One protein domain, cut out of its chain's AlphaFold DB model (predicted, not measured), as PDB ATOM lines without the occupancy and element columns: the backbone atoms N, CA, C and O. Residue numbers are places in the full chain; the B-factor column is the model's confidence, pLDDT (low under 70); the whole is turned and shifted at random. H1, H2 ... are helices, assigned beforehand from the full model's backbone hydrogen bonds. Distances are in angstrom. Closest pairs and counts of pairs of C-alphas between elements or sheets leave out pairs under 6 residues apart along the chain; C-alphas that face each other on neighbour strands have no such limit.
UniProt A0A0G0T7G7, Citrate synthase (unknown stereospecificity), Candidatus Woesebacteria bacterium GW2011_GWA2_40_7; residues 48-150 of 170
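What this domain is: This is residues 48 to 150 of the 170 residues of the protein "Citrate synthase (unknown stereospecificity)" of Candidatus Woesebacteria bacterium GW2011_GWA2_40_7 (UniProt A0A0G0T7G7). H5 is the middle of a compact body of helices: H3 runs beside it, H1 packs on it at a steep angle, and H4 makes a V-shaped hairpin with it. H2 packs on H4 away from H5, the short H6 lies by the start of H1, and a long loop, residues 74 to 89, leads from H2 to H3. The printed part has 103 residues with six named helices, H1 to H6 in order, and no named strand: all helix. The radius of gyration of the C-alphas is 12.8 A; they span 37 by 31 by 22 A.

How they stand to each other: H1, residues 48 to 60, touches H5, residues 131 to 141, at a steep tilt of 46 degrees, the same way; their closest C-alphas, Met 51 and Ala 136, are 5.0 A apart. H2, residues 64 to 73, touches H4, residues 107 to 123, closest at C-alphas 65 and 118, 6.0 A. H3, residues 90 to 101, touches H5 at a shallow tilt of 21 degrees, closest at C-alphas 92 and 131, 4.9 A. The hairpin H4 and H5 touches through residues 107 to 112 of H4 alone, closest at C-alphas 108 and 137, 4.9 A. H6, residues 147 to 150, touches residues 48 to 51 of H1 alone, closest at C-alphas 149 and 48, 4.9 A. H2 and H5 are apart. Every O i to N i+4 pair is within hydrogen-bond range in H1 to H5; H6 is too short for one.

Where its parts are: H1 begins at C-alpha 48 (80.217, -83.454, 228.492) and is 18.2 A long. H4, the longest, measures 24.1 A. H6 ends at C-alpha 150 (79.778, -81.507, 222.760).

The domain as a whole: C-alphas 73 and 102 are farthest apart, 37.9 A. The link H2 to H3 is long. The printed part has no cut, and no printed residue is under 70 in pLDDT.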
ATOM      1  N   GLU A  48      81.493 -83.008 227.916       96.50
ATOM      2  CA  GLU A  48      80.217 -83.454 228.492       96.50
ATOM      3  C   GLU A  48      80.383 -84.292 229.783       96.50
ATOM      4  O   GLU A  48      79.806 -83.917 230.806       96.50
ATOM      5  N   PRO A  49      81.194 -85.370 229.820       96.88
ATOM      6  CA  PRO A  49      81.411 -86.134 231.046       96.88
ATOM      7  C   PRO A  49      82.158 -85.339 232.127       96.88
ATOM      8  O   PRO A  49      81.905 -85.562 233.308       96.88
ATOM      9  N   ALA A  50      83.036 -84.397 231.761       97.94
ATOM     10  CA  ALA A  50      83.665 -83.504 232.736       97.94
ATOM     11  C   ALA A  50      82.630 -82.573 233.394       97.94
ATOM     12  O   ALA A  50      82.613 -82.446 234.618       97.94
ATOM     13  N   MET A  51      81.712 -81.992 232.610       98.25
ATOM     14  CA  MET A  51      80.606 -81.182 233.137       98.25
ATOM     15  C   MET A  51      79.698 -81.997 234.063       98.25
ATOM     16  O   MET A  51      79.355 -81.541 235.152       98.25
ATOM     17  N   ALA A  52      79.320 -83.212 233.651       97.25
ATOM     18  CA  ALA A  52      78.478 -84.094 234.456       97.25
ATOM     19  C   ALA A  52      79.127 -84.416 235.812       97.25
ATOM     20  O   ALA A  52      78.482 -84.270 236.848       97.25
ATOM     21  N   MET A  53      80.416 -84.760 235.805       97.44
ATOM     22  CA  MET A  53      81.200 -85.006 237.016       97.44
ATOM     23  C   MET A  53      81.262 -83.768 237.923       97.44
ATOM     24  O   MET A  53      81.104 -83.880 239.136       97.44
ATOM     25  N   PHE A  54      81.462 -82.573 237.362       97.69
ATOM     26  CA  PHE A  54      81.481 -81.344 238.154       97.69
ATOM     27  C   PHE A  54      80.138 -81.067 238.834       97.69
ATOM     28  O   PHE A  54      80.110 -80.754 240.025       97.69
ATOM     29  N   TYR A  55      79.021 -81.227 238.122       97.31
ATOM     30  CA  TYR A  55      77.697 -81.104 238.731       97.31
ATOM     31  C   TYR A  55      77.433 -82.179 239.785       97.31
ATOM     32  O   TYR A  55      76.870 -81.868 240.832       97.31
ATOM     33  N   GLU A  56      77.857 -83.420 239.547       96.31
ATOM     34  CA  GLU A  56      77.719 -84.515 240.509       96.31
ATOM     35  C   GLU A  56      78.411 -84.182 241.833       96.31
ATOM     36  O   GLU A  56      77.781 -84.253 242.891       96.31
ATOM     37  N   ILE A  57      79.673 -83.747 241.789       95.69
ATOM     38  CA  ILE A  57      80.433 -83.391 242.995       95.69
ATOM     39  C   ILE A  57      79.770 -82.217 243.730       95.69
ATOM     40  O   ILE A  57      79.622 -82.254 244.953       95.69
ATOM     41  N   ARG A  58      79.309 -81.190 243.002       93.50
ATOM     42  CA  ARG A  58      78.631 -80.035 243.616       93.50
ATOM     43  C   ARG A  58      77.294 -80.406 244.258       93.50
ATOM     44  O   ARG A  58      77.009 -79.938 245.358       93.50
ATOM     45  N   ASN A  59      76.502 -81.260 243.615       92.56
ATOM     46  CA  ASN A  59      75.161 -81.620 244.086       92.56
ATOM     47  C   ASN A  59      75.178 -82.657 245.217       92.56
ATOM     48  O   ASN A  59      74.337 -82.605 246.112       92.56
ATOM     49  N   SER A  60      76.127 -83.593 245.193       86.69
ATOM     50  CA  SER A  60      76.213 -84.686 246.174       86.69
ATOM     51  C   SER A  60      76.788 -84.261 247.527       86.69
ATOM     52  O   SER A  60      76.687 -85.018 248.490       86.69
ATOM     53  N   LYS A  61      77.411 -83.073 247.622       74.75
ATOM     54  CA  LYS A  61      78.282 -82.678 248.749       74.75
ATOM     55  C   LYS A  61      79.369 -83.720 249.057       74.75
ATOM     56  O   LYS A  61      79.892 -83.735 250.172       74.75
ATOM     57  N   HIS A  62      79.706 -84.592 248.103       79.75
ATOM     58  CA  HIS A  62      80.821 -85.511 248.268       79.75
ATOM     59  C   HIS A  62      82.108 -84.719 248.451       79.75
ATOM     60  O   HIS A  62      82.394 -83.760 247.733       79.75
ATOM     61  N   GLU A  63      82.904 -85.153 249.420       92.50
ATOM     62  CA  GLU A  63      84.265 -84.672 249.552       92.50
ATOM     63  C   GLU A  63      85.041 -85.058 248.286       92.50
ATOM     64  O   GLU A  63      85.065 -86.228 247.893       92.50
ATOM     65  N   ILE A  64      85.678 -84.071 247.651       95.31
ATOM     66  CA  ILE A  64      86.404 -84.236 246.381       95.31
ATOM     67  C   ILE A  64      87.422 -85.378 246.491       95.31
ATOM     68  O   ILE A  64      87.514 -86.218 245.597       95.31
ATOM     69  N   ARG A  65      88.125 -85.452 247.626       96.06
ATOM     70  CA  ARG A  65      89.088 -86.506 247.950       96.06
ATOM     71  C   ARG A  65      88.492 -87.909 247.828       96.06
ATOM     72  O   ARG A  65      89.083 -88.762 247.166       96.06
ATOM     73  N   ASN A  66      87.321 -88.140 248.426       95.81
ATOM     74  CA  ASN A  66      86.652 -89.443 248.408       95.81
ATOM     75  C   ASN A  66      86.136 -89.779 247.009       95.81
ATOM     76  O   ASN A  66      86.344 -90.894 246.540       95.81
ATOM     77  N   PHE A  67      85.564 -88.798 246.304       96.00
ATOM     78  CA  PHE A  67      85.132 -88.989 244.920       96.00
ATOM     79  C   PHE A  67      86.299 -89.416 244.020       96.00
ATOM     80  O   PHE A  67      86.209 -90.416 243.308       96.00
ATOM     81  N   VAL A  68      87.421 -88.689 244.070       96.38
ATOM     82  CA  VAL A  68      88.617 -89.017 243.279       96.38
ATOM     83  C   VAL A  68      89.125 -90.414 243.633       96.38
ATOM     84  O   VAL A  68      89.390 -91.203 242.725       96.38
ATOM     85  N   LYS A  69      89.180 -90.751 244.927       96.56
ATOM     86  CA  LYS A  69      89.601 -92.072 245.402       96.56
ATOM     87  C   LYS A  69      88.745 -93.190 244.809       96.56
ATOM     88  O   LYS A  69      89.291 -94.121 244.223       96.56
ATOM     89  N   GLU A  70      87.423 -93.070 244.887       95.69
ATOM     90  CA  GLU A  70      86.487 -94.062 244.345       95.69
ATOM     91  C   GLU A  70      86.649 -94.247 242.831       95.69
ATOM     92  O   GLU A  70      86.677 -95.377 242.338       95.69
ATOM     93  N   GLN A  71      86.799 -93.153 242.073       95.50
ATOM     94  CA  GLN A  71      87.022 -93.245 240.627       95.50
ATOM     95  C   GLN A  71      88.345 -93.956 240.304       95.50
ATOM     96  O   GLN A  71      88.399 -94.776 239.382       95.50
ATOM     97  N   LEU A  72      89.408 -93.666 241.061       95.00
ATOM     98  CA  LEU A  72      90.714 -94.301 240.888       95.00
ATOM     99  C   LEU A  72      90.684 -95.793 241.251       95.00
ATOM    100  O   LEU A  72      91.227 -96.597 240.492       95.00
ATOM    101  N   GLU A  73      90.023 -96.175 242.346       96.19
ATOM    102  CA  GLU A  73      89.846 -97.577 242.763       96.19
ATOM    103  C   GLU A  73      89.043 -98.388 241.734       96.19
ATOM    104  O   GLU A  73      89.332 -99.558 241.494       96.19
ATOM    105  N   GLN A  74      88.095 -97.747 241.045       96.12
ATOM    106  CA  GLN A  74      87.355 -98.338 239.923       96.12
ATOM    107  C   GLN A  74      88.160 -98.384 238.610       96.12
ATOM    108  O   GLN A  74      87.640 -98.807 237.577       96.12
ATOM    109  N   GLY A  75      89.412 -97.916 238.606       93.81
ATOM    110  CA  GLY A  75      90.261 -97.858 237.414       93.81
ATOM    111  C   GLY A  75      89.797 -96.841 236.365       93.81
ATOM    112  O   GLY A  75      90.250 -96.889 235.216       93.81
ATOM    113  N   LYS A  76      88.901 -95.915 236.728       93.44
ATOM    114  CA  LYS A  76      88.359 -94.906 235.814       93.44
ATOM    115  C   LYS A  76      89.337 -93.750 235.622       93.44
ATOM    116  O   LYS A  76      90.157 -93.415 236.477       93.44
ATOM    117  N   ARG A  77      89.247 -93.115 234.453       92.62
ATOM    118  CA  ARG A  77      89.928 -91.847 234.160       92.62
ATOM    119  C   ARG A  77      88.924 -90.714 234.311       92.62
ATOM    120  O   ARG A  77      87.811 -90.827 233.808       92.62
ATOM    121  N   LEU A  78      89.332 -89.626 234.959       96.44
ATOM    122  CA  LEU A  78      88.502 -88.433 235.085       96.44
ATOM    123  C   LEU A  78      88.608 -87.609 233.797       96.44
ATOM    124  O   LEU A  78      89.704 -87.254 233.360       96.44
ATOM    125  N   SER A  79      87.463 -87.342 233.171       96.81
ATOM    126  CA  SER A  79      87.396 -86.556 231.935       96.81
ATOM    127  C   SER A  79      87.781 -85.101 232.197       96.81
ATOM    128  O   SER A  79      87.447 -84.551 233.241       96.81
ATOM    129  N   GLY A  80      88.494 -84.480 231.254       97.00
ATOM    130  CA  GLY A  80      89.019 -83.119 231.409       97.00
ATOM    131  C   GLY A  80      90.386 -83.025 232.105       97.00
ATOM    132  O   GLY A  80      90.910 -81.922 232.262       97.00
ATOM    133  N   PHE A  81      90.988 -84.160 232.480       97.88
ATOM    134  CA  PHE A  81      92.281 -84.215 233.165       97.88
ATOM    135  C   PHE A  81      93.313 -85.048 232.406       97.88
ATOM    136  O   PHE A  81      93.015 -86.092 231.817       97.88
ATOM    137  N   GLY A  82      94.565 -84.606 232.476       96.19
ATOM    138  CA  GLY A  82      95.704 -85.249 231.845       96.19
ATOM    139  C   GLY A  82      96.038 -84.674 230.472       96.19
ATOM    140  O   GLY A  82      95.171 -84.306 229.677       96.19
ATOM    141  N   HIS A  83      97.332 -84.663 230.167       93.44
ATOM    142  CA  HIS A  83      97.857 -84.317 228.855       93.44
ATOM    143  C   HIS A  83      99.084 -85.185 228.544       93.44
ATOM    144  O   HIS A  83      99.789 -85.624 229.449       93.44
ATOM    145  N   ARG A  84      99.346 -85.463 227.259       88.62
ATOM    146  CA  ARG A  84     100.520 -86.264 226.851       88.62
ATOM    147  C   ARG A  84     101.832 -85.479 226.901       88.62
ATOM    148  O   ARG A  84     102.880 -86.082 227.070       88.62
ATOM    149  N   ILE A  85     101.756 -84.164 226.698       88.25
ATOM    150  CA  ILE A  85     102.917 -83.277 226.496       88.25
ATOM    151  C   ILE A  85     103.078 -82.271 227.640       88.25
ATOM    152  O   ILE A  85     104.184 -81.846 227.938       88.25
ATOM    153  N   TYR A  86     101.972 -81.854 228.254       89.44
ATOM    154  CA  TYR A  86     101.962 -80.708 229.151       89.44
ATOM    155  C   TYR A  86     101.825 -81.209 230.579       89.44
ATOM    156  O   TYR A  86     100.939 -82.013 230.858       89.44
ATOM    157  N   GLU A  87     102.676 -80.710 231.466       93.25
ATOM    158  CA  GLU A  87     102.478 -80.830 232.914       93.25
ATOM    159  C   GLU A  87     101.497 -79.768 233.420       93.25
ATOM    160  O   GLU A  87     100.792 -79.998 234.391       93.25
ATOM    161  N   VAL A  88     101.400 -78.642 232.707       95.00
ATOM    162  CA  VAL A  88     100.386 -77.594 232.872       95.00
ATOM    163  C   VAL A  88      99.901 -77.215 231.477       95.00
ATOM    164  O   VAL A  88     100.710 -76.803 230.644       95.00
ATOM    165  N   ASP A  89      98.608 -77.368 231.184       96.44
ATOM    166  CA  ASP A  89      98.069 -77.017 229.864       96.44
ATOM    167  C   ASP A  89      97.952 -75.482 229.736       96.44
ATOM    168  O   ASP A  89      97.125 -74.867 230.410       96.44
ATOM    169  N   PRO A  90      98.744 -74.812 228.875       95.81
ATOM    170  CA  PRO A  90      98.713 -73.351 228.777       95.81
ATOM    171  C   PRO A  90      97.359 -72.821 228.285       95.81
ATOM    172  O   PRO A  90      97.008 -71.670 228.544       95.81
ATOM    173  N   ARG A  91      96.578 -73.655 227.588       95.69
ATOM    174  CA  ARG A  91      95.263 -73.274 227.066       95.69
ATOM    175  C   ARG A  91      94.228 -73.206 228.187       95.69
ATOM    176  O   ARG A  91      93.420 -72.283 228.190       95.69
ATOM    177  N   SER A  92      94.274 -74.139 229.144       97.19
ATOM    178  CA  SER A  92      93.388 -74.092 230.315       97.19
ATOM    179  C   SER A  92      93.705 -72.881 231.190       97.19
ATOM    180  O   SER A  92      92.791 -72.161 231.583       97.19
ATOM    181  N   GLN A  93      94.992 -72.581 231.399       97.00
ATOM    182  CA  GLN A  93      95.423 -71.390 232.141       97.00
ATOM    183  C   GLN A  93      94.932 -70.092 231.491       97.00
ATOM    184  O   GLN A  93      94.427 -69.207 232.183       97.00
ATOM    185  N   LEU A  94      95.033 -69.987 230.161       97.44
ATOM    186  CA  LEU A  94      94.521 -68.833 229.428       97.44
ATOM    187  C   LEU A  94      93.001 -68.693 229.582       97.44
ATOM    188  O   LEU A  94      92.529 -67.597 229.875       97.44
ATOM    189  N   LEU A  95      92.240 -69.781 229.423       97.25
ATOM    190  CA  LEU A  95      90.785 -69.746 229.587       97.25
ATOM    191  C   LEU A  95      90.367 -69.339 231.000       97.25
ATOM    192  O   LEU A  95      89.473 -68.513 231.148       97.25
ATOM    193  N   PHE A  96      91.025 -69.860 232.035       97.50
ATOM    194  CA  PHE A  96      90.731 -69.476 233.415       97.50
ATOM    195  C   PHE A  96      91.076 -68.022 233.709       97.50
ATOM    196  O   PHE A  96      90.319 -67.348 234.404       97.50
ATOM    197  N   LYS A  97      92.185 -67.515 233.160       97.44
ATOM    198  CA  LYS A  97      92.520 -66.094 233.260       97.44
ATOM    199  C   LYS A  97      91.434 -65.231 232.616       97.44
ATOM    200  O   LYS A  97      90.963 -64.299 233.251       97.44
ATOM    201  N   LEU A  98      91.021 -65.559 231.391       97.75
ATOM    202  CA  LEU A  98      89.974 -64.819 230.684       97.75
ATOM    203  C   LEU A  98      88.634 -64.882 231.423       97.75
ATOM    204  O   LEU A  98      87.984 -63.859 231.579       97.75
ATOM    205  N   ALA A  99      88.247 -66.052 231.933       97.06
ATOM    206  CA  ALA A  99      87.013 -66.199 232.695       97.06
ATOM    207  C   ALA A  99      87.003 -65.298 233.939       97.06
ATOM    208  O   ALA A  99      86.015 -64.615 234.199       97.06
ATOM    209  N   LYS A 100      88.129 -65.239 234.657       95.69
ATOM    210  CA  LYS A 100      88.302 -64.348 235.803       95.69
ATOM    211  C   LYS A 100      88.261 -62.870 235.408       95.69
ATOM    212  O   LYS A 100      87.609 -62.088 236.092       95.69
ATOM    213  N   ASP A 101      88.952 -62.496 234.330       97.25
ATOM    214  CA  ASP A 101      88.984 -61.116 233.826       97.25
ATOM    215  C   ASP A 101      87.566 -60.636 233.430       97.25
ATOM    216  O   ASP A 101      87.230 -59.473 233.643       97.25
ATOM    217  N   GLU A 102      86.709 -61.545 232.952       97.06
ATOM    218  CA  GLU A 102      85.297 -61.298 232.606       97.06
ATOM    219  C   GLU A 102      84.318 -61.456 233.792       97.06
ATOM    220  O   GLU A 102      83.102 -61.353 233.622       97.06
ATOM    221  N   GLY A 103      84.809 -61.720 235.008       96.31
ATOM    222  CA  GLY A 103      83.973 -61.845 236.207       96.31
ATOM    223  C   GLY A 103      83.110 -63.111 236.272       96.31
ATOM    224  O   GLY A 103      82.117 -63.142 237.001       96.31
ATOM    225  N   ILE A 104      83.468 -64.162 235.528       96.31
ATOM    226  CA  ILE A 104      82.817 -65.475 235.618       96.31
ATOM    227  C   ILE A 104      83.145 -66.106 236.978       96.31
ATOM    228  O   ILE A 104      84.264 -65.993 237.474       96.31
ATOM    229  N   SER A 105      82.164 -66.785 237.583       94.94
ATOM    230  CA  SER A 105      82.340 -67.457 238.875       94.94
ATOM    231  C   SER A 105      83.507 -68.452 238.856       94.94
ATOM    232  O   SER A 105      83.548 -69.371 238.035       94.94
ATOM    233  N   ASP A 106      84.406 -68.324 239.834       95.44
ATOM    234  CA  ASP A 106      85.546 -69.225 240.027       95.44
ATOM    235  C   ASP A 106      85.145 -70.581 240.644       95.44
ATOM    236  O   ASP A 106      86.000 -71.442 240.828       95.44
ATOM    237  N   GLU A 107      83.870 -70.811 240.976       96.12
ATOM    238  CA  GLU A 107      83.400 -72.019 241.674       96.12
ATOM    239  C   GLU A 107      83.849 -73.323 240.997       96.12
ATOM    240  O   GLU A 107      84.514 -74.159 241.613       96.12
ATOM    241  N   TYR A 108      83.525 -73.487 239.713       97.75
ATOM    242  CA  TYR A 108      83.867 -74.691 238.955       97.75
ATOM    243  C   TYR A 108      85.335 -74.722 238.520       97.75
ATOM    244  O   TYR A 108      85.906 -75.797 238.344       97.75
ATOM    245  N   ILE A 109      85.971 -73.555 238.393       97.75
ATOM    246  CA  ILE A 109      87.411 -73.445 238.129       97.75
ATOM    247  C   ILE A 109      88.197 -73.955 239.343       97.75
ATOM    248  O   ILE A 109      89.139 -74.735 239.198       97.75
ATOM    249  N   ASN A 110      87.795 -73.552 240.548       97.69
ATOM    250  CA  ASN A 110      88.388 -74.014 241.797       97.69
ATOM    251  C   ASN A 110      88.120 -75.501 242.015       97.69
ATOM    252  O   ASN A 110      89.056 -76.219 242.344       97.69
ATOM    253  N   LEU A 111      86.912 -75.987 241.709       97.62
ATOM    254  CA  LEU A 111      86.620 -77.423 241.723       97.62
ATOM    255  C   LEU A 111      87.566 -78.212 240.804       97.62
ATOM    256  O   LEU A 111      88.120 -79.229 241.218       97.62
ATOM    257  N   ALA A 112      87.793 -77.744 239.574       98.06
ATOM    258  CA  ALA A 112      88.718 -78.399 238.653       98.06
ATOM    259  C   ALA A 112      90.156 -78.425 239.207       98.06
ATOM    260  O   ALA A 112      90.821 -79.458 239.135       98.06
ATOM    261  N   ARG A 113      90.622 -77.325 239.815       97.44
ATOM    262  CA  ARG A 113      91.940 -77.252 240.475       97.44
ATOM    263  C   ARG A 113      92.037 -78.170 241.694       97.44
ATOM    264  O   ARG A 113      93.063 -78.809 241.893       97.44
ATOM    265  N   ASP A 114      90.987 -78.257 242.502       97.50
ATOM    266  CA  ASP A 114      90.950 -79.143 243.666       97.50
ATOM    267  C   ASP A 114      91.047 -80.614 243.241       97.50
ATOM    268  O   ASP A 114      91.832 -81.368 243.814       97.50
ATOM    269  N   ILE A 115      90.333 -81.011 242.181       97.75
ATOM    270  CA  ILE A 115      90.434 -82.360 241.602       97.75
ATOM    271  C   ILE A 115      91.843 -82.621 241.052       97.75
ATOM    272  O   ILE A 115      92.388 -83.701 241.264       97.75
ATOM    273  N   GLU A 116      92.459 -81.651 240.369       97.69
ATOM    274  CA  GLU A 116      93.844 -81.755 239.881       97.69
ATOM    275  C   GLU A 116      94.835 -82.011 241.030       97.69
ATOM    276  O   GLU A 116      95.693 -82.891 240.908       97.69
ATOM    277  N   ARG A 117      94.688 -81.308 242.167       97.75
ATOM    278  CA  ARG A 117      95.510 -81.559 243.364       97.75
ATOM    279  C   ARG A 117      95.284 -82.957 243.933       97.75
ATOM    280  O   ARG A 117      96.252 -83.658 244.205       97.75
ATOM    281  N   GLU A 118      94.031 -83.380 244.077       97.50
ATOM    282  CA  GLU A 118      93.699 -84.714 244.597       97.50
ATOM    283  C   GLU A 118      94.231 -85.831 243.690       97.50
ATOM    284  O   GLU A 118      94.759 -86.835 244.166       97.50
ATOM    285  N   LEU A 119      94.177 -85.648 242.367       97.12
ATOM    286  CA  LEU A 119      94.780 -86.582 241.417       97.12
ATOM    287  C   LEU A 119      96.297 -86.677 241.597       97.12
ATOM    288  O   LEU A 119      96.845 -87.779 241.520       97.12
ATOM    289  N   LEU A 120      96.975 -85.555 241.845       96.69
ATOM    290  CA  LEU A 120      98.407 -85.549 242.134       96.69
ATOM    291  C   LEU A 120      98.715 -86.277 243.448       96.69
ATOM    292  O   LEU A 120      99.580 -87.152 243.454       96.69
ATOM    293  N   GLU A 121      97.997 -85.959 244.527       97.38
ATOM    294  CA  GLU A 121      98.200 -86.566 245.849       97.38
ATOM    295  C   GLU A 121      97.974 -88.081 245.836       97.38
ATOM    296  O   GLU A 121      98.777 -88.837 246.379       97.38
ATOM    297  N   GLN A 122      96.896 -88.540 245.197       97.00
ATOM    298  CA  GLN A 122      96.478 -89.940 245.261       97.00
ATOM    299  C   GLN A 122      97.158 -90.825 244.210       97.00
ATOM    300  O   GLN A 122      97.360 -92.017 244.441       97.00
ATOM    301  N   LYS A 123      97.522 -90.270 243.045       94.50
ATOM    302  CA  LYS A 123      98.146 -91.028 241.945       94.50
ATOM    303  C   LYS A 123      99.662 -90.850 241.866       94.50
ATOM    304  O   LYS A 123     100.313 -91.593 241.132       94.50
ATOM    305  N   GLY A 124     100.216 -89.841 242.540       93.31
ATOM    306  CA  GLY A 124     101.634 -89.480 242.452       93.31
ATOM    307  C   GLY A 124     102.060 -89.004 241.059       93.31
ATOM    308  O   GLY A 124     103.243 -89.041 240.726       93.31
ATOM    309  N   LYS A 125     101.105 -88.601 240.211       91.25
ATOM    310  CA  LYS A 125     101.355 -88.162 238.835       91.25
ATOM    311  C   LYS A 125     100.541 -86.919 238.515       91.25
ATOM    312  O   LYS A 125      99.334 -86.899 238.733       91.25
ATOM    313  N   VAL A 126     101.195 -85.940 237.893       93.25
ATOM    314  CA  VAL A 126     100.541 -84.729 237.392       93.25
ATOM    315  C   VAL A 126      99.568 -85.094 236.268       93.25
ATOM    316  O   VAL A 126      99.945 -85.673 235.244       93.25
ATOM    317  N   LEU A 127      98.293 -84.775 236.481       97.00
ATOM    318  CA  LEU A 127      97.222 -84.896 235.499       97.00
ATOM    319  C   LEU A 127      96.553 -83.529 235.375       97.00
ATOM    320  O   LEU A 127      95.569 -83.289 236.073       97.00
ATOM    321  N   PRO A 128      97.083 -82.632 234.524       97.56
ATOM    322  CA  PRO A 128      96.629 -81.257 234.549       97.56
ATOM    323  C   PRO A 128      95.196 -81.124 234.061       97.56
ATOM    324  O   PRO A 128      94.766 -81.920 233.218       97.56
ATOM    325  N   VAL A 129      94.494 -80.078 234.494       98.25
ATOM    326  CA  VAL A 129      93.253 -79.662 233.831       98.25
ATOM    327  C   VAL A 129      93.589 -79.322 232.381       98.25
ATOM    328  O   VAL A 129      94.316 -78.362 232.101       98.25
ATOM    329  N   ASN A 130      93.084 -80.124 231.450       97.06
ATOM    330  CA  ASN A 130      93.300 -79.902 230.029       97.06
ATOM    331  C   ASN A 130      92.273 -78.903 229.476       97.06
ATOM    332  O   ASN A 130      91.390 -78.419 230.187       97.06
ATOM    333  N   ILE A 131      92.394 -78.574 228.190       95.94
ATOM    334  CA  ILE A 131      91.475 -77.634 227.543       95.94
ATOM    335  C   ILE A 131      89.994 -78.043 227.649       95.94
ATOM    336  O   ILE A 131      89.152 -77.176 227.863       95.94
ATOM    337  N   ASP A 132      89.671 -79.337 227.576       96.75
ATOM    338  CA  ASP A 132      88.289 -79.820 227.673       96.75
ATOM    339  C   ASP A 132      87.740 -79.644 229.095       96.75
ATOM    340  O   ASP A 132      86.603 -79.210 229.268       96.75
ATOM    341  N   GLY A 133      88.563 -79.918 230.114       98.00
ATOM    342  CA  GLY A 133      88.214 -79.685 231.518       98.00
ATOM    343  C   GLY A 133      88.015 -78.202 231.834       98.00
ATOM    344  O   GLY A 133      87.089 -77.841 232.559       98.00
ATOM    345  N   ALA A 134      88.826 -77.327 231.238       98.00
ATOM    346  CA  ALA A 134      88.673 -75.884 231.394       98.00
ATOM    347  C   ALA A 134      87.390 -75.358 230.741       98.00
ATOM    348  O   ALA A 134      86.665 -74.580 231.359       98.00
ATOM    349  N   ILE A 135      87.078 -75.817 229.521       97.81
ATOM    350  CA  ILE A 135      85.811 -75.490 228.858       97.81
ATOM    351  C   ILE A 135      84.642 -76.000 229.705       97.81
ATOM    352  O   ILE A 135      83.723 -75.234 229.978       97.81
ATOM    353  N   ALA A 136      84.695 -77.247 230.180       98.31
ATOM    354  CA  ALA A 136      83.654 -77.815 231.032       98.31
ATOM    355  C   ALA A 136      83.403 -76.969 232.291       98.31
ATOM    356  O   ALA A 136      82.254 -76.661 232.591       98.31
ATOM    357  N   ALA A 137      84.458 -76.533 232.986       98.31
ATOM    358  CA  ALA A 137      84.330 -75.701 234.181       98.31
ATOM    359  C   ALA A 137      83.635 -74.361 233.880       98.31
ATOM    360  O   ALA A 137      82.745 -73.948 234.620       98.31
ATOM    361  N   ILE A 138      83.993 -73.708 232.770       98.00
ATOM    362  CA  ILE A 138      83.384 -72.437 232.351       98.00
ATOM    363  C   ILE A 138      81.914 -72.633 231.959       98.00
ATOM    364  O   ILE A 138      81.057 -71.855 232.372       98.00
ATOM    365  N   LEU A 139      81.590 -73.690 231.208       97.81
ATOM    366  CA  LEU A 139      80.204 -73.991 230.834       97.81
ATOM    367  C   LEU A 139      79.341 -74.321 232.061       97.81
ATOM    368  O   LEU A 139      78.187 -73.896 232.132       97.81
ATOM    369  N   CYS A 140      79.901 -75.016 233.055       98.19
ATOM    370  CA  CYS A 140      79.235 -75.235 234.337       98.19
ATOM    371  C   CYS A 140      79.010 -73.930 235.110       98.19
ATOM    372  O   CYS A 140      77.938 -73.745 235.678       98.19
ATOM    373  N   ALA A 141      79.965 -72.996 235.089       97.12
ATOM    374  CA  ALA A 141      79.799 -71.680 235.712       97.12
ATOM    375  C   ALA A 141      78.660 -70.859 235.079       97.12
ATOM    376  O   ALA A 141      78.046 -70.040 235.758       97.12
ATOM    377  N   PHE A 142      78.331 -71.114 233.809       96.50
ATOM    378  CA  PHE A 142      77.144 -70.562 233.151       96.50
ATOM    379  C   PHE A 142      75.850 -71.354 233.400       96.50
ATOM    380  O   PHE A 142      74.795 -70.951 232.913       96.50
ATOM    381  N   GLY A 143      75.904 -72.481 234.112       96.81
ATOM    382  CA  GLY A 143      74.744 -73.340 234.358       96.81
ATOM    383  C   GLY A 143      74.278 -74.125 233.129       96.81
ATOM    384  O   GLY A 143      73.109 -74.495 233.046       96.81
ATOM    385  N   TRP A 144      75.153 -74.360 232.146       97.62
ATOM    386  CA  TRP A 144      74.779 -75.088 230.931       97.62
ATOM    387  C   TRP A 144      74.621 -76.584 231.197       97.62
ATOM    388  O   TRP A 144      75.380 -77.180 231.964       97.62
ATOM    389  N   GLU A 145      73.678 -77.219 230.504       96.94
ATOM    390  CA  GLU A 145      73.514 -78.671 230.568       96.94
ATOM    391  C   GLU A 145      74.720 -79.403 229.947       96.94
ATOM    392  O   GLU A 145      75.187 -78.999 228.877       96.94
ATOM    393  N   PRO A 146      75.197 -80.524 230.532       96.12
ATOM    394  CA  PRO A 146      76.353 -81.271 230.019       96.12
ATOM    395  C   PRO A 146      76.277 -81.640 228.533       96.12
ATOM    396  O   PRO A 146      77.280 -81.559 227.823       96.12
ATOM    397  N   LYS A 147      75.078 -81.973 228.037       91.25
ATOM    398  CA  LYS A 147      74.835 -82.330 226.627       91.25
ATOM    399  C   LYS A 147      75.225 -81.215 225.649       91.25
ATOM    400  O   LYS A 147      75.529 -81.491 224.490       91.25
ATOM    401  N   LEU A 148      75.252 -79.958 226.101       93.69
ATOM    402  CA  LEU A 148      75.676 -78.815 225.289       93.69
ATOM    403  C   LEU A 148      77.201 -78.734 225.132       93.69
ATOM    404  O   LEU A 148      77.675 -78.123 224.175       93.69
ATOM    405  N   GLY A 149      77.982 -79.382 226.002       93.69
ATOM    406  CA  GLY A 149      79.446 -79.356 225.936       93.69
ATOM    407  C   GLY A 149      79.992 -79.869 224.600       93.69
ATOM    408  O   GLY A 149      80.867 -79.248 223.994       93.69
ATOM    409  N   LYS A 150      79.414 -80.957 224.076       91.06
ATOM    410  CA  LYS A 150      79.778 -81.507 222.760       91.06
ATOM    411  C   LYS A 150      79.405 -80.554 221.617       91.06
ATOM    412  O   LYS A 150      80.166 -80.418 220.660       91.06
TER     413      LYS A 150